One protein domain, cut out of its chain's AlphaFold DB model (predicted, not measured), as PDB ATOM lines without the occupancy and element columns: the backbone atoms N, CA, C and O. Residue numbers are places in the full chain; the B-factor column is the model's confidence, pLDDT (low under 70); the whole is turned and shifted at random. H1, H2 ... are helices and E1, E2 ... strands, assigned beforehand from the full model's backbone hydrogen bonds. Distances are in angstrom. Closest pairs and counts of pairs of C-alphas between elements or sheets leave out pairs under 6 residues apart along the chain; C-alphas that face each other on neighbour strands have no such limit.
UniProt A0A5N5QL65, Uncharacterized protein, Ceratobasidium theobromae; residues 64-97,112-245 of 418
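What this domain is: This is residues 64 to 97 and 112 to 245 of the 418 residues of an uncharacterized protein of Ceratobasidium theobromae (UniProt A0A5N5QL65). Two long helices, H1 and H2, run side by side in opposite ways as an arm, with the small two-strand ribbon E1 and E2 at its far end. At the other end of H2 is a small head of two three-strand sheets, E3 E4 E5 and E6 E7 E8, with E9 and H3 beside them, and residues 240 to 245, with H4, stick out from it. The printed part has 168 residues, with four named helices and nine named strands in the order H1 E1 E2 H2 E3 E4 E5 E6 E7 E8 E9 H3 H4, a mixed class; the sheets are antiparallel. The whole is extended, with a radius of gyration of the C-alphas of 24.4 A and spans of 84 by 38 by 25 A, and the arm makes the length.

Where its parts are: H1, residues 68 to 89, is 30.5 A long and begins at C-alpha 68 (159.468, 157.406, 222.276). E1 is residues 91 to 94 and E2 residues 113 to 116. H2, residues 119 to 146, is 40.3 A long and ends at C-alpha 146 (157.963, 156.456, 208.707). E3, residues 148 to 153, is 14.3 A long and E4, residues 158 to 163, 16.5 A; E5 is residues 172 to 175. E6 is residues 180 to 183, E7 residues 189 to 193, E8 residues 200 to 204 and E9 residues 208 to 210. H3, residues 217 to 227, is 14.9 A long, and H4, residues 240 to 244, ends at C-alpha 244 (179.730, 132.297, 188.353).

How they stand to each other: H1 and H2 touch at a shallow tilt of 6 degrees, opposite ways, and their closest C-alphas, of Ala 83 and Ser 126, are 4.4 A apart. E1 and E2 are antiparallel, with N 92 and O 115 at 2.8 A. H2 only grazes the sheet E6 E7 E8, with residues 143 to 146. E3 E4 E5 is a meander, each strand the antiparallel neighbour of the one before, with N 152 and O 160 at 2.9 A and N 159 and O 174 at 2.8 A. E6 E7 E8 is another, with N 182 and O 191 at 2.9 A and N 190 and O 203 at 2.8 A. The closest C-alphas of E3 and E8, of Ile 148 and Val 203, are 5.5 A apart. E9 pairs with no named strand; its closest C-alphas with H3, of Val 210 and Phe 224, are 6.3 A apart. H3 only grazes the sheet E6 E7 E8, with residues 217 to 225. In H1, H2, H3 and H4 every O i to N i+4 pair is within hydrogen-bond range.

The domain as a whole: The two C-alphas farthest apart, of Thr 97 and Ala 245, are 84.7 A apart. Residues 98 to 111 are not printed, and C-alphas 97 and 112 are 10.4 A apart across the cut. The link from H3 to H4 is long, and residues 240 to 245 stand free. The mean pLDDT of the printed part is 93.1; residues 236 to 245 are under 70.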
ATOM      1  N   TRP A  64     164.478 152.132 220.911       92.88
ATOM      2  CA  TRP A  64     164.140 153.536 221.167       92.88
ATOM      3  C   TRP A  64     162.682 153.882 220.835       92.88
ATOM      4  O   TRP A  64     162.097 154.728 221.505       92.88
ATOM      5  N   ILE A  65     162.064 153.205 219.859       94.06
ATOM      6  CA  ILE A  65     160.662 153.438 219.472       94.06
ATOM      7  C   ILE A  65     159.724 153.123 220.637       94.06
ATOM      8  O   ILE A  65     158.757 153.843 220.867       94.06
ATOM      9  N   LYS A  66     160.024 152.071 221.409       93.56
ATOM     10  CA  LYS A  66     159.221 151.693 222.583       93.56
ATOM     11  C   LYS A  66     159.242 152.775 223.661       93.56
ATOM     12  O   LYS A  66     158.275 152.929 224.397       93.56
ATOM     13  N   TRP A  67     160.333 153.532 223.720       96.44
ATOM     14  CA  TRP A  67     160.556 154.597 224.688       96.44
ATOM     15  C   TRP A  67     160.236 155.985 224.141       96.44
ATOM     16  O   TRP A  67     160.473 156.965 224.838       96.44
ATOM     17  N   VAL A  68     159.683 156.105 222.928       95.50
ATOM     18  CA  VAL A  68     159.468 157.406 222.276       95.50
ATOM     19  C   VAL A  68     158.647 158.365 223.143       95.50
ATOM     20  O   VAL A  68     158.997 159.533 223.258       95.50
ATOM     21  N   TRP A  69     157.622 157.867 223.843       96.12
ATOM     22  CA  TRP A  69     156.799 158.676 224.745       96.12
ATOM     23  C   TRP A  69     157.557 159.143 225.985       96.12
ATOM     24  O   TRP A  69     157.380 160.277 226.419       96.12
ATOM     25  N   VAL A  70     158.439 158.297 226.523       97.25
ATOM     26  CA  VAL A  70     159.311 158.666 227.646       97.25
ATOM     27  C   VAL A  70     160.338 159.701 227.197       97.25
ATOM     28  O   VAL A  70     160.552 160.681 227.901       97.25
ATOM     29  N   LEU A  71     160.921 159.536 226.006       96.31
ATOM     30  CA  LEU A  71     161.859 160.498 225.426       96.31
ATOM     31  C   LEU A  71     161.196 161.858 225.175       96.31
ATOM     32  O   LEU A  71     161.781 162.878 225.515       96.31
ATOM     33  N   ILE A  72     159.967 161.874 224.651       96.31
ATOM     34  CA  ILE A  72     159.186 163.107 224.467       96.31
ATOM     35  C   ILE A  72     158.859 163.751 225.820       96.31
ATOM     36  O   ILE A  72     159.027 164.955 225.978       96.31
ATOM     37  N   GLY A  73     158.428 162.969 226.814       97.19
ATOM     38  CA  GLY A  73     158.168 163.488 228.160       97.19
ATOM     39  C   GLY A  73     159.419 164.092 228.805       97.19
ATOM     40  O   GLY A  73     159.358 165.180 229.376       97.19
ATOM     41  N   MET A  74     160.564 163.422 228.663       97.50
ATOM     42  CA  MET A  74     161.857 163.905 229.151       97.50
ATOM     43  C   MET A  74     162.288 165.197 228.450       97.50
ATOM     44  O   MET A  74     162.763 166.111 229.119       97.50
ATOM     45  N   ASP A  75     162.094 165.295 227.133       96.94
ATOM     46  CA  ASP A  75     162.379 166.501 226.351       96.94
ATOM     47  C   ASP A  75     161.522 167.691 226.813       96.94
ATOM     48  O   ASP A  75     162.061 168.756 227.099       96.94
ATOM     49  N   ILE A  76     160.216 167.489 227.033       96.81
ATOM     50  CA  ILE A  76     159.316 168.535 227.551       96.81
ATOM     51  C   ILE A  76     159.775 169.035 228.929       96.81
ATOM     52  O   ILE A  76     159.859 170.246 229.146       96.81
ATOM     53  N   ILE A  77     160.092 168.122 229.855       97.69
ATOM     54  CA  ILE A  77     160.567 168.479 231.202       97.69
ATOM     55  C   ILE A  77     161.896 169.236 231.113       97.69
ATOM     56  O   ILE A  77     162.073 170.266 231.766       97.69
ATOM     57  N   TRP A  78     162.830 168.753 230.294       97.81
ATOM     58  CA  TRP A  78     164.144 169.368 230.165       97.81
ATOM     59  C   TRP A  78     164.056 170.754 229.518       97.81
ATOM     60  O   TRP A  78     164.574 171.722 230.082       97.81
ATOM     61  N   SER A  79     163.353 170.892 228.393       97.81
ATOM     62  CA  SER A  79     163.141 172.184 227.735       97.81
ATOM     63  C   SER A  79     162.402 173.174 228.634       97.81
ATOM     64  O   SER A  79     162.779 174.346 228.663       97.81
ATOM     65  N   GLY A  80     161.411 172.717 229.408       97.69
ATOM     66  CA  GLY A  80     160.713 173.534 230.403       97.69
ATOM     67  C   GLY A  80     161.650 174.055 231.495       97.69
ATOM     68  O   GLY A  80     161.751 175.266 231.691       97.69
ATOM     69  N   ASN A  81     162.415 173.161 232.129       98.25
ATOM     70  CA  ASN A  81     163.381 173.523 233.171       98.25
ATOM     71  C   ASN A  81     164.466 174.476 232.649       98.25
ATOM     72  O   ASN A  81     164.853 175.421 233.338       98.25
ATOM     73  N   PHE A  82     164.962 174.265 231.425       97.88
ATOM     74  CA  PHE A  82     165.941 175.170 230.824       97.88
ATOM     75  C   PHE A  82     165.334 176.538 230.508       97.88
ATOM     76  O   PHE A  82     165.976 177.561 230.748       97.88
ATOM     77  N   ALA A  83     164.105 176.578 229.990       98.25
ATOM     78  CA  ALA A  83     163.407 177.827 229.718       98.25
ATOM     79  C   ALA A  83     163.171 178.629 231.008       98.25
ATOM     80  O   ALA A  83     163.393 179.843 231.008       98.25
ATOM     81  N   GLU A  84     162.806 177.957 232.104       97.88
ATOM     82  CA  GLU A  84     162.678 178.559 233.434       97.88
ATOM     83  C   GLU A  84     164.033 179.049 233.967       97.88
ATOM     84  O   GLU A  84     164.143 180.184 234.437       97.88
ATOM     85  N   PHE A  85     165.090 178.242 233.843       98.12
ATOM     86  CA  PHE A  85     166.445 178.638 234.226       98.12
ATOM     87  C   PHE A  85     166.895 179.894 233.472       98.12
ATOM     88  O   PHE A  85     167.401 180.839 234.081       98.12
ATOM     89  N   ILE A  86     166.670 179.951 232.158       98.06
ATOM     90  CA  ILE A  86     166.987 181.128 231.343       98.06
ATOM     91  C   ILE A  86     166.191 182.343 231.824       98.06
ATOM     92  O   ILE A  86     166.735 183.444 231.947       98.06
ATOM     93  N   TRP A  87     164.913 182.150 232.140       98.00
ATOM     94  CA  TRP A  87     164.053 183.227 232.602       98.00
ATOM     95  C   TRP A  87     164.484 183.779 233.968       98.00
ATOM     96  O   TRP A  87     164.553 184.996 234.147       98.00
ATOM     97  N   ASN A  88     164.833 182.906 234.914       98.06
ATOM     98  CA  ASN A  88     165.044 183.278 236.316       98.06
ATOM     99  C   ASN A  88     166.511 183.492 236.703       98.06
ATOM    100  O   ASN A  88     166.793 184.218 237.655       98.06
ATOM    101  N   ARG A  89     167.459 182.856 236.010       97.62
ATOM    102  CA  ARG A  89     168.870 182.788 236.430       97.62
ATOM    103  C   ARG A  89     169.856 183.313 235.392       97.62
ATOM    104  O   ARG A  89     171.021 183.516 235.735       97.62
ATOM    105  N   TRP A  90     169.431 183.591 234.156       97.81
ATOM    106  CA  TRP A  90     170.342 184.117 233.139       97.81
ATOM    107  C   TRP A  90     170.709 185.581 233.410       97.81
ATOM    108  O   TRP A  90     169.985 186.531 233.090       97.81
ATOM    109  N   THR A  91     171.869 185.748 234.035       97.62
ATOM    110  CA  THR A  91     172.419 187.026 234.482       97.62
ATOM    111  C   THR A  91     173.621 187.444 233.633       97.62
ATOM    112  O   THR A  91     174.148 186.696 232.801       97.62
ATOM    113  N   ARG A  92     174.030 188.702 233.782       96.81
ATOM    114  CA  ARG A  92     175.308 189.231 233.305       96.81
ATOM    115  C   ARG A  92     176.009 189.918 234.467       96.81
ATOM    116  O   ARG A  92     175.355 190.593 235.263       96.81
ATOM    117  N   GLN A  93     177.323 189.770 234.526       96.00
ATOM    118  CA  GLN A  93     178.150 190.550 235.429       96.00
ATOM    119  C   GLN A  93     178.252 191.972 234.875       96.00
ATOM    120  O   GLN A  93     178.568 192.160 233.697       96.00
ATOM    121  N   ILE A  94     177.928 192.963 235.697       93.19
ATOM    122  CA  ILE A  94     178.137 194.371 235.377       93.19
ATOM    123  C   ILE A  94     179.282 194.839 236.263       93.19
ATOM    124  O   ILE A  94     179.188 194.778 237.488       93.19
ATOM    125  N   THR A  95     180.377 195.276 235.645       89.19
ATOM    126  CA  THR A  95     181.407 196.018 236.366       89.19
ATOM    127  C   THR A  95     180.812 197.375 236.700       89.19
ATOM    128  O   THR A  95     180.523 198.157 235.794       89.19
ATOM    129  N   LEU A  96     180.582 197.640 237.984       82.19
ATOM    130  CA  LEU A  96     180.318 198.994 238.447       82.19
ATOM    131  C   LEU A  96     181.615 199.776 238.265       82.19
ATOM    132  O   LEU A  96     182.497 199.765 239.120       82.19
ATOM    133  N   THR A  97     181.763 200.408 237.105       75.25
ATOM    134  CA  THR A  97     182.732 201.483 236.956       75.25
ATOM    135  C   THR A  97     182.225 202.587 237.868       75.25
ATOM    136  O   THR A  97     181.254 203.270 237.546       75.25
ATOM    137  N   SER A 112     181.560 192.469 241.977       86.88
ATOM    138  CA  SER A 112     180.887 192.025 240.772       86.88
ATOM    139  C   SER A 112     179.392 191.919 241.043       86.88
ATOM    140  O   SER A 112     178.945 190.968 241.689       86.88
ATOM    141  N   GLN A 113     178.600 192.862 240.534       92.94
ATOM    142  CA  GLN A 113     177.147 192.778 240.642       92.94
ATOM    143  C   GLN A 113     176.577 191.926 239.499       92.94
ATOM    144  O   GLN A 113     176.763 192.223 238.314       92.94
ATOM    145  N   TRP A 114     175.847 190.864 239.851       95.81
ATOM    146  CA  TRP A 114     175.109 190.035 238.899       95.81
ATOM    147  C   TRP A 114     173.700 190.587 238.711       95.81
ATOM    148  O   TRP A 114     172.888 190.573 239.634       95.81
ATOM    149  N   VAL A 115     173.393 191.056 237.503       97.06
ATOM    150  CA  VAL A 115     172.069 191.590 237.159       97.06
ATOM    151  C   VAL A 115     171.437 190.721 236.078       97.06
ATOM    152  O   VAL A 115     172.117 190.240 235.168       97.06
ATOM    153  N   LEU A 116     170.124 190.505 236.162       98.00
ATOM    154  CA  LEU A 116     169.373 189.774 235.141       98.00
ATOM    155  C   LEU A 116     169.512 190.439 233.769       98.00
ATOM    156  O   LEU A 116     169.529 191.666 233.641       98.00
ATOM    157  N   ARG A 117     169.586 189.620 232.715       98.12
ATOM    158  CA  ARG A 117     169.579 190.148 231.348       98.12
ATOM    159  C   ARG A 117     168.215 190.775 231.006       98.12
ATOM    160  O   ARG A 117     167.198 190.408 231.609       98.12
ATOM    161  N   PRO A 118     168.159 191.714 230.040       98.12
ATOM    162  CA  PRO A 118     166.902 192.301 229.583       98.12
ATOM    163  C   PRO A 118     165.846 191.236 229.266       98.12
ATOM    164  O   PRO A 118     166.168 190.174 228.731       98.12
ATOM    165  N   MET A 119     164.581 191.528 229.585       98.19
ATOM    166  CA  MET A 119     163.477 190.565 229.473       98.19
ATOM    167  C   MET A 119     163.351 189.976 228.061       98.19
ATOM    168  O   MET A 119     163.170 188.774 227.923       98.19
ATOM    169  N   TRP A 120     163.541 190.783 227.012       98.00
ATOM    170  CA  TRP A 120     163.457 190.320 225.623       98.00
ATOM    171  C   TRP A 120     164.548 189.301 225.250       98.00
ATOM    172  O   TRP A 120     164.282 188.395 224.463       98.00
ATOM    173  N   GLN A 121     165.756 189.406 225.826       97.88
ATOM    174  CA  GLN A 121     166.826 188.428 225.589       97.88
ATOM    175  C   GLN A 121     166.444 187.088 226.204       97.88
ATOM    176  O   GLN A 121     166.534 186.058 225.541       97.88
ATOM    177  N   ARG A 122     165.982 187.119 227.460       98.19
ATOM    178  CA  ARG A 122     165.516 185.929 228.177       98.19
ATOM    179  C   ARG A 122     164.341 185.282 227.450       98.19
ATOM    180  O   ARG A 122     164.418 184.104 227.141       98.19
ATOM    181  N   ALA A 123     163.326 186.065 227.087       98.25
ATOM    182  CA  ALA A 123     162.168 185.596 226.330       98.25
ATOM    183  C   ALA A 123     162.566 184.929 225.009       98.25
ATOM    184  O   ALA A 123     162.127 183.818 224.727       98.25
ATOM    185  N   GLY A 124     163.429 185.582 224.224       98.06
ATOM    186  CA  GLY A 124     163.892 185.046 222.947       98.06
ATOM    187  C   GLY A 124     164.661 183.734 223.102       98.06
ATOM    188  O   GLY A 124     164.417 182.791 222.353       98.06
ATOM    189  N   LEU A 125     165.550 183.648 224.096       97.88
ATOM    190  CA  LEU A 125     166.331 182.437 224.339       97.88
ATOM    191  C   LEU A 125     165.470 181.297 224.915       97.88
ATOM    192  O   LEU A 125     165.597 180.164 224.459       97.88
ATOM    193  N   SER A 126     164.556 181.584 225.847       98.12
ATOM    194  CA  SER A 126     163.596 180.599 226.364       98.12
ATOM    195  C   SER A 126     162.691 180.062 225.250       98.12
ATOM    196  O   SER A 126     162.519 178.850 225.136       98.12
ATOM    197  N   LEU A 127     162.167 180.935 224.381       98.31
ATOM    198  CA  LEU A 127     161.357 180.524 223.229       98.31
ATOM    199  C   LEU A 127     162.154 179.634 222.267       98.31
ATOM    200  O   LEU A 127     161.631 178.623 221.807       98.31
ATOM    201  N   LEU A 128     163.418 179.972 221.995       98.00
ATOM    202  CA  LEU A 128     164.289 179.162 221.142       98.00
ATOM    203  C   LEU A 128     164.470 177.742 221.697       98.00
ATOM    204  O   LEU A 128     164.412 176.784 220.930       98.00
ATOM    205  N   VAL A 129     164.648 177.600 223.014       97.81
ATOM    206  CA  VAL A 129     164.753 176.283 223.662       97.81
ATOM    207  C   VAL A 129     163.450 175.494 223.541       97.81
ATOM    208  O   VAL A 129     163.491 174.319 223.185       97.81
ATOM    209  N   LEU A 130     162.298 176.124 223.787       97.81
ATOM    210  CA  LEU A 130     160.990 175.462 223.693       97.81
ATOM    211  C   LEU A 130     160.670 175.013 222.261       97.81
ATOM    212  O   LEU A 130     160.208 173.891 222.053       97.81
ATOM    213  N   VAL A 131     160.949 175.863 221.267       98.00
ATOM    214  CA  VAL A 131     160.811 175.517 219.844       98.00
ATOM    215  C   VAL A 131     161.782 174.396 219.465       98.00
ATOM    216  O   VAL A 131     161.391 173.477 218.750       98.00
ATOM    217  N   GLY A 132     163.017 174.440 219.972       96.94
ATOM    218  CA  GLY A 132     164.018 173.391 219.776       96.94
ATOM    219  C   GLY A 132     163.556 172.024 220.285       96.94
ATOM    220  O   GLY A 132     163.545 171.074 219.503       96.94
ATOM    221  N   GLY A 133     163.117 171.937 221.546       96.31
ATOM    222  CA  GLY A 133     162.589 170.694 222.131       96.31
ATOM    223  C   GLY A 133     161.367 170.180 221.371       96.31
ATOM    224  O   GLY A 133     161.364 169.078 220.824       96.31
ATOM    225  N   THR A 134     160.374 171.052 221.154       97.06
ATOM    226  CA  THR A 134     159.173 170.709 220.369       97.06
ATOM    227  C   THR A 134     159.533 170.165 218.980       97.06
ATOM    228  O   THR A 134     158.944 169.186 218.520       97.06
ATOM    229  N   GLY A 135     160.526 170.758 218.311       97.12
ATOM    230  CA  GLY A 135     161.030 170.286 217.021       97.12
ATOM    231  C   GLY A 135     161.618 168.873 217.082       97.12
ATOM    232  O   GLY A 135     161.326 168.053 216.208       97.12
ATOM    233  N   ILE A 136     162.392 168.558 218.126       96.00
ATOM    234  CA  ILE A 136     162.945 167.215 218.360       96.00
ATOM    235  C   ILE A 136     161.817 166.208 218.612       96.00
ATOM    236  O   ILE A 136     161.802 165.143 217.991       96.00
ATOM    237  N   ALA A 137     160.834 166.551 219.447       96.44
ATOM    238  CA  ALA A 137     159.675 165.699 219.706       96.44
ATOM    239  C   ALA A 137     158.889 165.383 218.417       96.44
ATOM    240  O   ALA A 137     158.567 164.223 218.143       96.44
ATOM    241  N   VAL A 138     158.643 166.391 217.570       96.81
ATOM    242  CA  VAL A 138     158.000 166.204 216.258       96.81
ATOM    243  C   VAL A 138     158.846 165.309 215.347       96.81
ATOM    244  O   VAL A 138     158.302 164.418 214.693       96.81
ATOM    245  N   ALA A 139     160.168 165.494 215.319       95.69
ATOM    246  CA  ALA A 139     161.065 164.664 214.521       95.69
ATOM    247  C   ALA A 139     161.034 163.187 214.955       95.69
ATOM    248  O   ALA A 139     160.975 162.305 214.095       95.69
ATOM    249  N   LEU A 140     161.000 162.906 216.262       95.75
ATOM    250  CA  LEU A 140     160.877 161.544 216.797       95.75
ATOM    251  C   LEU A 140     159.549 160.885 216.397       95.75
ATOM    252  O   LEU A 140     159.541 159.737 215.945       95.75
ATOM    253  N   LEU A 141     158.435 161.619 216.487       95.75
ATOM    254  CA  LEU A 141     157.121 161.124 216.060       95.75
ATOM    255  C   LEU A 141     157.072 160.844 214.552       95.75
ATOM    256  O   LEU A 141     156.493 159.844 214.119       95.75
ATOM    257  N   LEU A 142     157.694 161.702 213.738       95.25
ATOM    258  CA  LEU A 142     157.795 161.494 212.293       95.25
ATOM    259  C   LEU A 142     158.682 160.292 211.949       95.25
ATOM    260  O   LEU A 142     158.323 159.512 211.068       95.25
ATOM    261  N   ALA A 143     159.801 160.110 212.654       93.69
ATOM    262  CA  ALA A 143     160.676 158.952 212.479       93.69
ATOM    263  C   ALA A 143     159.939 157.642 212.803       93.69
ATOM    264  O   ALA A 143     160.000 156.685 212.025       93.69
ATOM    265  N   GLN A 144     159.163 157.615 213.893       95.00
ATOM    266  CA  GLN A 144     158.309 156.475 214.229       95.00
ATOM    267  C   GLN A 144     157.245 156.226 213.149       95.00
ATOM    268  O   GLN A 144     157.048 155.090 212.724       95.00
ATOM    269  N   ALA A 145     156.580 157.279 212.664       95.12
ATOM    270  CA  ALA A 145     155.534 157.155 211.650       95.12
ATOM    271  C   ALA A 145     156.053 156.648 210.291       95.12
ATOM    272  O   ALA A 145     155.286 156.046 209.540       95.12
ATOM    273  N   ARG A 146     157.334 156.878 209.972       95.94
ATOM    274  CA  ARG A 146     157.963 156.456 208.707       95.94
ATOM    275  C   ARG A 146     158.635 155.087 208.748       95.94
ATOM    276  O   ARG A 146     159.050 154.606 207.697       95.94
ATOM    277  N   THR A 147     158.743 154.459 209.914       95.94
ATOM    278  CA  THR A 147     159.402 153.155 210.048       95.94
ATOM    279  C   THR A 147     158.388 152.032 209.842       95.94
ATOM    280  O   THR A 147     157.458 151.895 210.639       95.94
ATOM    281  N   ILE A 148     158.562 151.222 208.795       97.12
ATOM    282  CA  ILE A 148     157.720 150.042 208.539       97.12
ATOM    283  C   ILE A 148     158.206 148.869 209.393       97.12
ATOM    284  O   ILE A 148     159.378 148.487 209.343       97.12
ATOM    285  N   THR A 149     157.291 148.278 210.157       96.94
ATOM    286  CA  THR A 149     157.562 147.131 211.035       96.94
ATOM    287  C   THR A 149     157.064 145.825 210.446       96.94
ATOM    288  O   THR A 149     157.721 144.804 210.622       96.94
ATOM    289  N   ARG A 150     155.938 145.834 209.724       97.44
ATOM    290  CA  ARG A 150     155.375 144.614 209.140       97.44
ATOM    291  C   ARG A 150     154.707 144.886 207.797       97.44
ATOM    292  O   ARG A 150     154.074 145.921 207.597       97.44
ATOM    293  N   ILE A 151     154.853 143.945 206.871       97.62
ATOM    294  CA  ILE A 151     154.167 143.932 205.579       97.62
ATOM    295  C   ILE A 151     153.483 142.576 205.449       97.62
ATOM    296  O   ILE A 151     154.142 141.537 205.442       97.62
ATOM    297  N   ILE A 152     152.158 142.593 205.353       97.31
ATOM    298  CA  ILE A 152     151.314 141.397 205.338       97.31
ATOM    299  C   ILE A 152     150.604 141.326 203.992       97.31
ATOM    300  O   ILE A 152     149.995 142.306 203.556       97.31
ATOM    301  N   ARG A 153     150.662 140.176 203.326       96.31
ATOM    302  CA  ARG A 153     149.885 139.924 202.117       96.31
ATOM    303  C   ARG A 153     148.453 139.591 202.504       96.31
ATOM    304  O   ARG A 153     148.203 138.663 203.268       96.31
ATOM    305  N   LEU A 154     147.522 140.342 201.941       95.81
ATOM    306  CA  LEU A 154     146.097 140.080 202.036       95.81
ATOM    307  C   LEU A 154     145.626 139.332 200.776       95.81
ATOM    308  O   LEU A 154     146.275 139.394 199.723       95.81
ATOM    309  N   PRO A 155     144.482 138.629 200.845       92.12
ATOM    310  CA  PRO A 155     143.850 138.080 199.650       92.12
ATOM    311  C   PRO A 155     143.543 139.196 198.632       92.12
ATOM    312  O   PRO A 155     143.391 140.362 198.994       92.12
ATOM    313  N   LYS A 156     143.415 138.833 197.347       92.44
ATOM    314  CA  LYS A 156     143.135 139.757 196.222       92.44
ATOM    315  C   LYS A 156     144.291 140.697 195.835       92.44
ATOM    316  O   LYS A 156     144.047 141.792 195.344       92.44
ATOM    317  N   GLY A 157     145.542 140.290 196.067       92.50
ATOM    318  CA  GLY A 157     146.719 141.065 195.640       92.50
ATOM    319  C   GLY A 157     146.969 142.342 196.453       92.50
ATOM    320  O   GLY A 157     147.832 143.146 196.101       92.50
ATOM    321  N   GLN A 158     146.243 142.521 197.556       96.19
ATOM    322  CA  GLN A 158     146.424 143.639 198.470       96.19
ATOM    323  C   GLN A 158     147.522 143.334 199.491       96.19
ATOM    324  O   GLN A 158     147.809 142.185 199.822       96.19
ATOM    325  N   VAL A 159     148.145 144.383 200.009       96.81
ATOM    326  CA  VAL A 159     149.184 144.319 201.031       96.81
ATOM    327  C   VAL A 159     148.835 145.310 202.135       96.81
ATOM    328  O   VAL A 159     148.552 146.478 201.870       96.81
ATOM    329  N   ARG A 160     148.855 144.849 203.384       97.31
ATOM    330  CA  ARG A 160     148.727 145.694 204.572       97.31
ATOM    331  C   ARG A 160     150.116 146.075 205.061       97.31
ATOM    332  O   ARG A 160     150.912 145.207 205.412       97.31
ATOM    333  N   VAL A 161     150.395 147.373 205.086       97.19
ATOM    334  CA  VAL A 161     151.653 147.928 205.593       97.19
ATOM    335  C   VAL A 161     151.422 148.499 206.985       97.19
ATOM    336  O   VAL A 161     150.608 149.407 207.173       97.19
ATOM    337  N   GLU A 162     152.145 147.966 207.961       97.00
ATOM    338  CA  GLU A 162     152.122 148.395 209.356       97.00
ATOM    339  C   GLU A 162     153.397 149.177 209.670       97.00
ATOM    340  O   GLU A 162     154.513 148.761 209.344       97.00
ATOM    341  N   THR A 163     153.226 150.336 210.297       96.62
ATOM    342  CA  THR A 163     154.331 151.165 210.778       96.62
ATOM    343  C   THR A 163     154.471 151.028 212.283       96.62
ATOM    344  O   THR A 163     153.536 150.635 212.975       96.62
ATOM    345  N   ALA A 164     155.615 151.443 212.816       94.62
ATOM    346  CA  ALA A 164     155.883 151.449 214.252       94.62
ATOM    347  C   ALA A 164     154.922 152.322 215.083       94.62
ATOM    348  O   ALA A 164     154.926 152.244 216.314       94.62
ATOM    349  N   ARG A 165     154.145 153.194 214.432       93.88
ATOM    350  CA  ARG A 165     153.110 154.010 215.076       93.88
ATOM    351  C   ARG A 165     151.769 153.280 215.182       93.88
ATOM    352  O   ARG A 165     150.986 153.600 216.072       93.88
ATOM    353  N   ASN A 166     151.494 152.343 214.281       92.44
ATOM    354  CA  ASN A 166     150.214 151.653 214.241       92.44
ATOM    355  C   ASN A 166     150.266 150.417 215.141       92.44
ATOM    356  O   ASN A 166     151.269 149.705 215.186       92.44
ATOM    357  N   TRP A 167     149.168 150.149 215.846       86.38
ATOM    358  CA  TRP A 167     149.008 148.883 216.554       86.38
ATOM    359  C   TRP A 167     148.967 147.719 215.550       86.38
ATOM    360  O   TRP A 167     148.491 147.918 214.424       86.38
ATOM    361  N   PRO A 168     149.429 146.512 215.929       89.19
ATOM    362  CA  PRO A 168     149.314 145.329 215.079       89.19
ATOM    363  C   PRO A 168     147.878 145.153 214.570       89.19
ATOM    364  O   PRO A 168     146.927 145.265 215.343       89.19
ATOM    365  N   GLY A 169     147.710 144.930 213.266       91.06
ATOM    366  CA  GLY A 169     146.402 144.829 212.614       91.06
ATOM    367  C   GLY A 169     145.816 146.154 212.109       91.06
ATOM    368  O   GLY A 169     144.935 146.124 211.250       91.06
ATOM    369  N   GLN A 170     146.323 147.315 212.546       94.00
ATOM    370  CA  GLN A 170     145.870 148.646 212.096       94.00
ATOM    371  C   GLN A 170     146.731 149.234 210.963       94.00
ATOM    372  O   GLN A 170     146.902 150.449 210.836       94.00
ATOM    373  N   GLY A 171     147.324 148.377 210.134       95.00
ATOM    374  CA  GLY A 171     148.078 148.810 208.959       95.00
ATOM    375  C   GLY A 171     147.196 149.403 207.862       95.00
ATOM    376  O   GLY A 171     145.987 149.183 207.806       95.00
ATOM    377  N   ARG A 172     147.821 150.133 206.938       96.12
ATOM    378  CA  ARG A 172     147.143 150.632 205.740       96.12
ATOM    379  C   ARG A 172     147.153 149.553 204.663       96.12
ATOM    380  O   ARG A 172     148.224 149.090 204.274       96.12
ATOM    381  N   THR A 173     145.979 149.200 204.154       97.00
ATOM    382  CA  THR A 173     145.838 148.275 203.024       97.00
ATOM    383  C   THR A 173     145.986 149.014 201.705       97.00
ATOM    384  O   THR A 173     145.336 150.036 201.475       97.00
ATOM    385  N   VAL A 174     146.856 148.503 200.842       97.06
ATOM    386  CA  VAL A 174     147.182 149.088 199.545       97.06
ATOM    387  C   VAL A 174     147.367 147.980 198.517       97.06
ATOM    388  O   VAL A 174     147.790 146.878 198.843       97.06
ATOM    389  N   ASP A 175     147.031 148.271 197.268       96.88
ATOM    390  CA  ASP A 175     147.291 147.375 196.148       96.88
ATOM    391  C   ASP A 175     148.804 147.213 195.913       96.88
ATOM    392  O   ASP A 175     149.531 148.205 195.790       96.88
ATOM    393  N   SER A 176     149.278 145.966 195.872       95.88
ATOM    394  CA  SER A 176     150.707 145.651 195.815       95.88
ATOM    395  C   SER A 176     151.393 146.142 194.538       95.88
ATOM    396  O   SER A 176     152.570 146.493 194.591       95.88
ATOM    397  N   GLU A 177     150.661 146.241 193.426       95.12
ATOM    398  CA  GLU A 177     151.185 146.679 192.121       95.12
ATOM    399  C   GLU A 177     151.507 148.177 192.075       95.12
ATOM    400  O   GLU A 177     152.291 148.650 191.247       95.12
ATOM    401  N   ARG A 178     150.888 148.951 192.972       95.88
ATOM    402  CA  ARG A 178     151.051 150.407 193.039       95.88
ATOM    403  C   ARG A 178     152.166 150.838 193.984       95.88
ATOM    404  O   ARG A 178     152.497 152.022 194.019       95.88
ATOM    405  N   ILE A 179     152.714 149.910 194.766       96.81
ATOM    406  CA  ILE A 179     153.826 150.181 195.673       96.81
ATOM    407  C   ILE A 179     155.109 150.267 194.848       96.81
ATOM    408  O   ILE A 179     155.408 149.401 194.023       96.81
ATOM    409  N   THR A 180     155.875 151.330 195.073       96.44
ATOM    410  CA  THR A 180     157.199 151.490 194.476       96.44
ATOM    411  C   THR A 180     158.256 151.425 195.562       96.44
ATOM    412  O   THR A 180     158.029 151.840 196.701       96.44
ATOM    413  N   ALA A 181     159.414 150.878 195.222       96.56
ATOM    414  CA  ALA A 181     160.528 150.759 196.141       96.56
ATOM    415  C   ALA A 181     161.827 151.113 195.433       96.56
ATOM    416  O   ALA A 181     162.009 150.840 194.249       96.56
ATOM    417  N   ARG A 182     162.726 151.750 196.172       95.88
ATOM    418  CA  ARG A 182     164.050 152.147 195.705       95.88
ATOM    419  C   ARG A 182     165.087 151.787 196.757       95.88
ATOM    420  O   ARG A 182     164.768 151.731 197.947       95.88
ATOM    421  N   ASN A 183     166.326 151.593 196.321       95.50
ATOM    422  CA  ASN A 183     167.445 151.413 197.239       95.50
ATOM    423  C   ASN A 183     167.545 152.624 198.185       95.50
ATOM    424  O   ASN A 183     167.320 153.766 197.769       95.50
ATOM    425  N   GLY A 184     167.798 152.349 199.464       95.12
ATOM    426  CA  GLY A 184     168.004 153.364 200.486       95.12
ATOM    427  C   GLY A 184     169.390 153.991 200.406       95.12
ATOM    428  O   GLY A 184     170.025 154.024 199.352       95.12
ATOM    429  N   ARG A 185     169.847 154.532 201.539       95.19
ATOM    430  CA  ARG A 185     171.182 155.130 201.640       95.19
ATOM    431  C   ARG A 185     172.288 154.081 201.517       95.19
ATOM    432  O   ARG A 185     173.354 154.386 200.991       95.19
ATOM    433  N   ASP A 186     172.032 152.894 202.041       96.19
ATOM    434  CA  ASP A 186     172.940 151.761 202.063       96.19
ATOM    435  C   ASP A 186     172.163 150.459 201.826       96.19
ATOM    436  O   ASP A 186     170.941 150.450 201.656       96.19
ATOM    437  N   ASP A 187     172.888 149.346 201.821       95.31
ATOM    438  CA  ASP A 187     172.335 148.013 201.590       95.31
ATOM    439  C   ASP A 187     171.451 147.518 202.744       95.31
ATOM    440  O   ASP A 187     170.771 146.499 202.611       95.31
ATOM    441  N   SER A 188     171.445 148.238 203.870       96.81
ATOM    442  CA  SER A 188     170.631 147.940 205.043       96.81
ATOM    443  C   SER A 188     169.247 148.575 204.996       96.81
ATOM    444  O   SER A 188     168.420 148.283 205.861       96.81
ATOM    445  N   GLU A 189     168.952 149.401 203.988       96.12
ATOM    446  CA  GLU A 189     167.708 150.158 203.907       96.12
ATOM    447  C   GLU A 189     167.090 150.134 202.503       96.12
ATOM    448  O   GLU A 189     167.751 150.249 201.472       96.12
ATOM    449  N   VAL A 190     165.763 150.056 202.467       96.81
ATOM    450  CA  VAL A 190     164.937 150.212 201.269       96.81
ATOM    451  C   VAL A 190     163.915 151.302 201.547       96.81
ATOM    452  O   VAL A 190     163.279 151.336 202.600       96.81
ATOM    453  N   ILE A 191     163.747 152.209 200.593       97.12
ATOM    454  CA  ILE A 191     162.762 153.282 200.687       97.12
ATOM    455  C   ILE A 191     161.535 152.872 199.877       97.12
ATOM    456  O   ILE A 191     161.631 152.624 198.676       97.12
ATOM    457  N   VAL A 192     160.379 152.810 200.533       97.56
ATOM    458  CA  VAL A 192     159.102 152.394 199.947       97.56
ATOM    459  C   VAL A 192     158.163 153.590 199.857       97.56
ATOM    460  O   VAL A 192     157.935 154.295 200.839       97.56
ATOM    461  N   SER A 193     157.585 153.815 198.682       97.25
ATOM    462  CA  SER A 193     156.564 154.833 198.454       97.25
ATOM    463  C   SER A 193     155.205 154.164 198.286       97.25
ATOM    464  O   SER A 193     155.004 153.303 197.426       97.25
ATOM    465  N   ILE A 194     154.261 154.568 199.136       97.06
ATOM    466  CA  ILE A 194     152.929 153.974 199.218       97.06
ATOM    467  C   ILE A 194     151.911 154.960 198.618       97.06
ATOM    468  O   ILE A 194     151.789 156.091 199.099       97.06
ATOM    469  N   PRO A 195     151.130 154.577 197.597       96.44
ATOM    470  CA  PRO A 195     150.178 155.479 196.955       96.44
ATOM    471  C   PRO A 195     149.136 156.030 197.939       96.44
ATOM    472  O   PRO A 195     148.555 155.316 198.763       96.44
ATOM    473  N   GLY A 196     148.889 157.337 197.839       95.19
ATOM    474  CA  GLY A 196     147.936 158.059 198.683       95.19
ATOM    475  C   GLY A 196     148.405 158.289 200.125       95.19
ATOM    476  O   GLY A 196     147.610 158.733 200.956       95.19
ATOM    477  N   THR A 197     149.655 157.969 200.455       95.50
ATOM    478  CA  THR A 197     150.321 158.460 201.671       95.50
ATOM    479  C   THR A 197     151.241 159.625 201.309       95.50
ATOM    480  O   THR A 197     151.674 159.748 200.164       95.50
ATOM    481  N   ARG A 198     151.519 160.513 202.269       94.38
ATOM    482  CA  ARG A 198     152.492 161.593 202.074       94.38
ATOM    483  C   ARG A 198     153.873 161.139 202.534       94.38
ATOM    484  O   ARG A 198     154.050 160.794 203.700       94.38
ATOM    485  N   GLY A 199     154.846 161.268 201.639       93.38
ATOM    486  CA  GLY A 199     156.243 160.949 201.905       93.38
ATOM    487  C   GLY A 199     156.578 159.482 201.671       93.38
ATOM    488  O   GLY A 199     155.751 158.686 201.235       93.38
ATOM    489  N   GLU A 200     157.829 159.157 201.955       96.50
ATOM    490  CA  GLU A 200     158.393 157.833 201.743       96.50
ATOM    491  C   GLU A 200     158.654 157.165 203.091       96.50
ATOM    492  O   GLU A 200     158.896 157.833 204.105       96.50
ATOM    493  N   PHE A 201     158.590 155.841 203.094       97.06
ATOM    494  CA  PHE A 201     158.769 155.009 204.270       97.06
ATOM    495  C   PHE A 201     160.103 154.296 204.202       97.06
ATOM    496  O   PHE A 201     160.546 153.879 203.134       97.06
ATOM    497  N   LEU A 202     160.719 154.133 205.363       96.25
ATOM    498  CA  LEU A 202     161.985 153.445 205.498       96.25
ATOM    499  C   LEU A 202     161.723 152.018 205.979       96.25
ATOM    500  O   LEU A 202     161.104 151.791 207.024       96.25
ATOM    501  N   VAL A 203     162.190 151.064 205.184       97.50
ATOM    502  CA  VAL A 203     162.219 149.636 205.485       97.50
ATOM    503  C   VAL A 203     163.675 149.283 205.734       97.50
ATOM    504  O   VAL A 203     164.466 149.245 204.798       97.50
ATOM    505  N   GLY A 204     164.057 149.057 206.985       96.88
ATOM    506  CA  GLY A 204     165.405 148.554 207.250       96.88
ATOM    507  C   GLY A 204     165.435 147.033 207.167       96.88
ATOM    508  O   GLY A 204     164.528 146.367 207.646       96.88
ATOM    509  N   LEU A 205     166.474 146.491 206.558       97.50
ATOM    510  CA  LEU A 205     166.675 145.061 206.352       97.50
ATOM    511  C   LEU A 205     167.485 144.423 207.489       97.50
ATOM    512  O   LEU A 205     167.417 143.213 207.688       97.50
ATOM    513  N   ASP A 206     168.203 145.227 208.275       96.50
ATOM    514  CA  ASP A 206     168.970 144.740 209.423       96.50
ATOM    515  C   ASP A 206     168.063 144.168 210.530       96.50
ATOM    516  O   ASP A 206     167.158 144.850 211.040       96.50
ATOM    517  N   GLY A 207     168.307 142.903 210.883       95.81
ATOM    518  CA  GLY A 207     167.504 142.125 211.829       95.81
ATOM    519  C   GLY A 207     166.067 141.858 211.366       95.81
ATOM    520  O   GLY A 207     165.209 141.552 212.199       95.81
ATOM    521  N   ALA A 208     165.774 142.027 210.074       97.56
ATOM    522  CA  ALA A 208     164.465 141.735 209.513       97.56
ATOM    523  C   ALA A 208     164.313 140.248 209.161       97.56
ATOM    524  O   ALA A 208     165.268 139.551 208.821       97.56
ATOM    525  N   THR A 209     163.070 139.782 209.199       97.94
ATOM    526  CA  THR A 209     162.644 138.465 208.730       97.94
ATOM    527  C   THR A 209     161.778 138.630 207.490       97.94
ATOM    528  O   THR A 209     160.786 139.359 207.523       97.94
ATOM    529  N   VAL A 210     162.133 137.953 206.398       97.50
ATOM    530  CA  VAL A 210     161.373 137.969 205.136       97.50
ATOM    531  C   VAL A 210     160.777 136.583 204.928       97.50
ATOM    532  O   VAL A 210     161.513 135.600 204.908       97.50
ATOM    533  N   ARG A 211     159.446 136.490 204.825       95.88
ATOM    534  CA  ARG A 211     158.693 135.217 204.781       95.88
ATOM    535  C   ARG A 211     159.093 134.231 205.893       95.88
ATOM    536  O   ARG A 211     159.243 133.037 205.661       95.88
ATOM    537  N   GLY A 212     159.323 134.749 207.099       95.81
ATOM    538  CA  GLY A 212     159.731 133.956 208.264       95.81
ATOM    539  C   GLY A 212     161.210 133.551 208.308       95.81
ATOM    540  O   GLY A 212     161.647 133.025 209.328       95.81
ATOM    541  N   ALA A 213     162.006 133.830 207.271       96.25
ATOM    542  CA  ALA A 213     163.443 133.569 207.278       96.25
ATOM    543  C   ALA A 213     164.219 134.795 207.787       96.25
ATOM    544  O   ALA A 213     164.214 135.855 207.152       96.25
ATOM    545  N   ALA A 214     164.884 134.647 208.935       96.75
ATOM    546  CA  ALA A 214     165.965 135.538 209.361       96.75
ATOM    547  C   ALA A 214     167.263 135.134 208.647       96.75
ATOM    548  O   ALA A 214     167.459 133.954 208.357       96.75
ATOM    549  N   GLY A 215     168.165 136.079 208.398       94.75
ATOM    550  CA  GLY A 215     169.458 135.771 207.789       94.75
ATOM    551  C   GLY A 215     170.431 136.939 207.851       94.75
ATOM    552  O   GLY A 215     170.127 137.990 208.418       94.75
ATOM    553  N   GLU A 216     171.601 136.746 207.249       97.12
ATOM    554  CA  GLU A 216     172.559 137.824 207.016       97.12
ATOM    555  C   GLU A 216     171.955 138.885 206.085       97.12
ATOM    556  O   GLU A 216     171.121 138.579 205.228       97.12
ATOM    557  N   LEU A 217     172.392 140.139 206.228       96.50
ATOM    558  CA  LEU A 217     171.854 141.279 205.491       96.50
ATOM    559  C   LEU A 217     171.769 141.039 203.972       96.50
ATOM    560  O   LEU A 217     170.743 141.341 203.361       96.50
ATOM    561  N   ALA A 218     172.806 140.452 203.367       95.62
ATOM    562  CA  ALA A 218     172.828 140.143 201.937       95.62
ATOM    563  C   ALA A 218     171.730 139.139 201.534       95.62
ATOM    564  O   ALA A 218     171.026 139.346 200.541       95.62
ATOM    565  N   GLN A 219     171.528 138.089 202.336       96.12
ATOM    566  CA  GLN A 219     170.495 137.077 202.108       96.12
ATOM    567  C   GLN A 219     169.091 137.653 202.321       96.12
ATOM    568  O   GLN A 219     168.198 137.426 201.504       96.12
ATOM    569  N   VAL A 220     168.894 138.444 203.381       96.69
ATOM    570  CA  VAL A 220     167.627 139.142 203.649       96.69
ATOM    571  C   VAL A 220     167.285 140.077 202.495       96.69
ATOM    572  O   VAL A 220     166.144 140.085 202.035       96.69
ATOM    573  N   ARG A 221     168.267 140.812 201.965       95.94
ATOM    574  CA  ARG A 221     168.079 141.690 200.809       95.94
ATOM    575  C   ARG A 221     167.738 140.923 199.539       95.94
ATOM    576  O   ARG A 221     166.820 141.319 198.824       95.94
ATOM    577  N   GLN A 222     168.416 139.810 199.267       95.12
ATOM    578  CA  GLN A 222     168.087 138.952 198.128       95.12
ATOM    579  C   GLN A 222     166.658 138.397 198.245       95.12
ATOM    580  O   GLN A 222     165.880 138.489 197.294       95.12
ATOM    581  N   ASN A 223     166.284 137.900 199.427       95.50
ATOM    582  CA  ASN A 223     164.936 137.409 199.716       95.50
ATOM    583  C   ASN A 223     163.889 138.520 199.594       95.50
ATOM    584  O   ASN A 223     162.800 138.278 199.073       95.50
ATOM    585  N   PHE A 224     164.215 139.738 200.032       96.31
ATOM    586  CA  PHE A 224     163.359 140.912 199.896       96.31
ATOM    587  C   PHE A 224     163.139 141.256 198.418       96.31
ATOM    588  O   PHE A 224     161.997 141.326 197.968       96.31
ATOM    589  N   ASN A 225     164.213 141.375 197.633       94.56
ATOM    590  CA  ASN A 225     164.144 141.671 196.200       94.56
ATOM    591  C   ASN A 225     163.367 140.598 195.423       94.56
ATOM    592  O   ASN A 225     162.617 140.920 194.502       94.56
ATOM    593  N   HIS A 226     163.517 139.328 195.806       94.50
ATOM    594  CA  HIS A 226     162.757 138.225 195.225       94.50
ATOM    595  C   HIS A 226     161.272 138.277 195.624       94.50
ATOM    596  O   HIS A 226     160.392 138.137 194.779       94.50
ATOM    597  N   THR A 227     160.975 138.523 196.902       94.25
ATOM    598  CA  THR A 227     159.601 138.574 197.433       94.25
ATOM    599  C   THR A 227     158.807 139.749 196.868       94.25
ATOM    600  O   THR A 227     157.618 139.612 196.578       94.25
ATOM    601  N   PHE A 228     159.465 140.891 196.682       94.38
ATOM    602  CA  PHE A 228     158.868 142.138 196.218       94.38
ATOM    603  C   PHE A 228     159.265 142.477 194.776       94.38
ATOM    604  O   PHE A 228     159.269 143.642 194.387       94.38
ATOM    605  N   SER A 229     159.545 141.468 193.945       90.69
ATOM    606  CA  SER A 229     160.000 141.659 192.559       90.69
ATOM    607  C   SER A 229     159.004 142.402 191.659       90.69
ATOM    608  O   SER A 229     159.363 142.837 190.569       90.69
ATOM    609  N   GLN A 230     157.741 142.477 192.081       89.00
ATOM    610  CA  GLN A 230     156.661 143.200 191.406       89.00
ATOM    611  C   GLN A 230     156.672 144.712 191.692       89.00
ATOM    612  O   GLN A 230     156.009 145.475 190.995       89.00
ATOM    613  N   TRP A 231     157.416 145.163 192.705       90.19
ATOM    614  CA  TRP A 231     157.506 146.578 193.049       90.19
ATOM    615  C   TRP A 231     158.426 147.307 192.074       90.19
ATOM    616  O   TRP A 231     159.576 146.924 191.851       90.19
ATOM    617  N   LYS A 232     157.922 148.397 191.489       83.75
ATOM    618  CA  LYS A 232     158.696 149.198 190.534       83.75
ATOM    619  C   LYS A 232     159.860 149.889 191.245       83.75
ATOM    620  O   LYS A 232     159.666 150.464 192.313       83.75
ATOM    621  N   GLY A 233     161.029 149.900 190.601       80.50
ATOM    622  CA  GLY A 233     162.221 150.632 191.052       80.50
ATOM    623  C   GLY A 233     163.280 149.776 191.753       80.50
ATOM    624  O   GLY A 233     164.439 150.188 191.814       80.50
ATOM    625  N   ILE A 234     162.935 148.558 192.179       79.50
ATOM    626  CA  ILE A 234     163.924 147.569 192.612       79.50
ATOM    627  C   ILE A 234     164.554 146.995 191.343       79.50
ATOM    628  O   ILE A 234     163.976 146.136 190.673       79.50
ATOM    629  N   LYS A 235     165.733 147.500 190.960       70.94
ATOM    630  CA  LYS A 235     166.530 146.837 189.925       70.94
ATOM    631  C   LYS A 235     166.846 145.438 190.442       70.94
ATOM    632  O   LYS A 235     167.363 145.296 191.546       70.94
ATOM    633  N   ARG A 236     166.530 144.408 189.652       67.06
ATOM    634  CA  ARG A 236     167.050 143.063 189.905       67.06
ATOM    635  C   ARG A 236     168.561 143.159 189.755       67.06
ATOM    636  O   ARG A 236     169.072 143.138 188.640       67.06
ATOM    637  N   GLU A 237     169.262 143.328 190.867       58.47
ATOM    638  CA  GLU A 237     170.688 143.055 190.918       58.47
ATOM    639  C   GLU A 237     170.819 141.552 190.706       58.47
ATOM    640  O   GLU A 237     170.623 140.738 191.607       58.47
ATOM    641  N   ILE A 238     171.031 141.180 189.447       62.06
ATOM    642  CA  ILE A 238     171.459 139.839 189.101       62.06
ATOM    643  C   ILE A 238     172.839 139.731 189.731       62.06
ATOM    644  O   ILE A 238     173.783 140.365 189.263       62.06
ATOM    645  N   ASN A 239     172.938 139.018 190.849       53.16
ATOM    646  CA  ASN A 239     174.215 138.805 191.502       53.16
ATOM    647  C   ASN A 239     175.032 137.857 190.615       53.16
ATOM    648  O   ASN A 239     174.922 136.635 190.722       53.16
ATOM    649  N   ILE A 240     175.799 138.435 189.687       63.34
ATOM    650  CA  ILE A 240     176.610 137.697 188.711       63.34
ATOM    651  C   ILE A 240     177.594 136.768 189.443       63.34
ATOM    652  O   ILE A 240     177.893 135.693 188.939       63.34
ATOM    653  N   CYS A 241     178.007 137.093 190.674       51.50
ATOM    654  CA  CYS A 241     178.916 136.254 191.456       51.50
ATOM    655  C   CYS A 241     178.301 134.896 191.850       51.50
ATOM    656  O   CYS A 241     179.001 133.888 191.806       51.50
ATOM    657  N   ASN A 242     176.995 134.831 192.141       54.28
ATOM    658  CA  ASN A 242     176.314 133.541 192.346       54.28
ATOM    659  C   ASN A 242     176.090 132.791 191.031       54.28
ATOM    660  O   ASN A 242     176.027 131.565 191.031       54.28
ATOM    661  N   LEU A 243     175.988 133.512 189.912       52.47
ATOM    662  CA  LEU A 243     175.914 132.886 188.596       52.47
ATOM    663  C   LEU A 243     177.255 132.234 188.221       52.47
ATOM    664  O   LEU A 243     177.260 131.155 187.647       52.47
ATOM    665  N   VAL A 244     178.384 132.844 188.601       56.19
ATOM    666  CA  VAL A 244     179.730 132.297 188.353       56.19
ATOM    667  C   VAL A 244     180.055 131.130 189.289       56.19
ATOM    668  O   VAL A 244     180.672 130.170 188.848       56.19
ATOM    669  N   ALA A 245     179.583 131.143 190.540       55.75
ATOM    670  CA  ALA A 245     179.787 130.030 191.477       55.75
ATOM    671  C   ALA A 245     179.021 128.740 191.105       55.75
ATOM    672  O   ALA A 245     179.254 127.699 191.717       55.75
TER     673      ALA A 245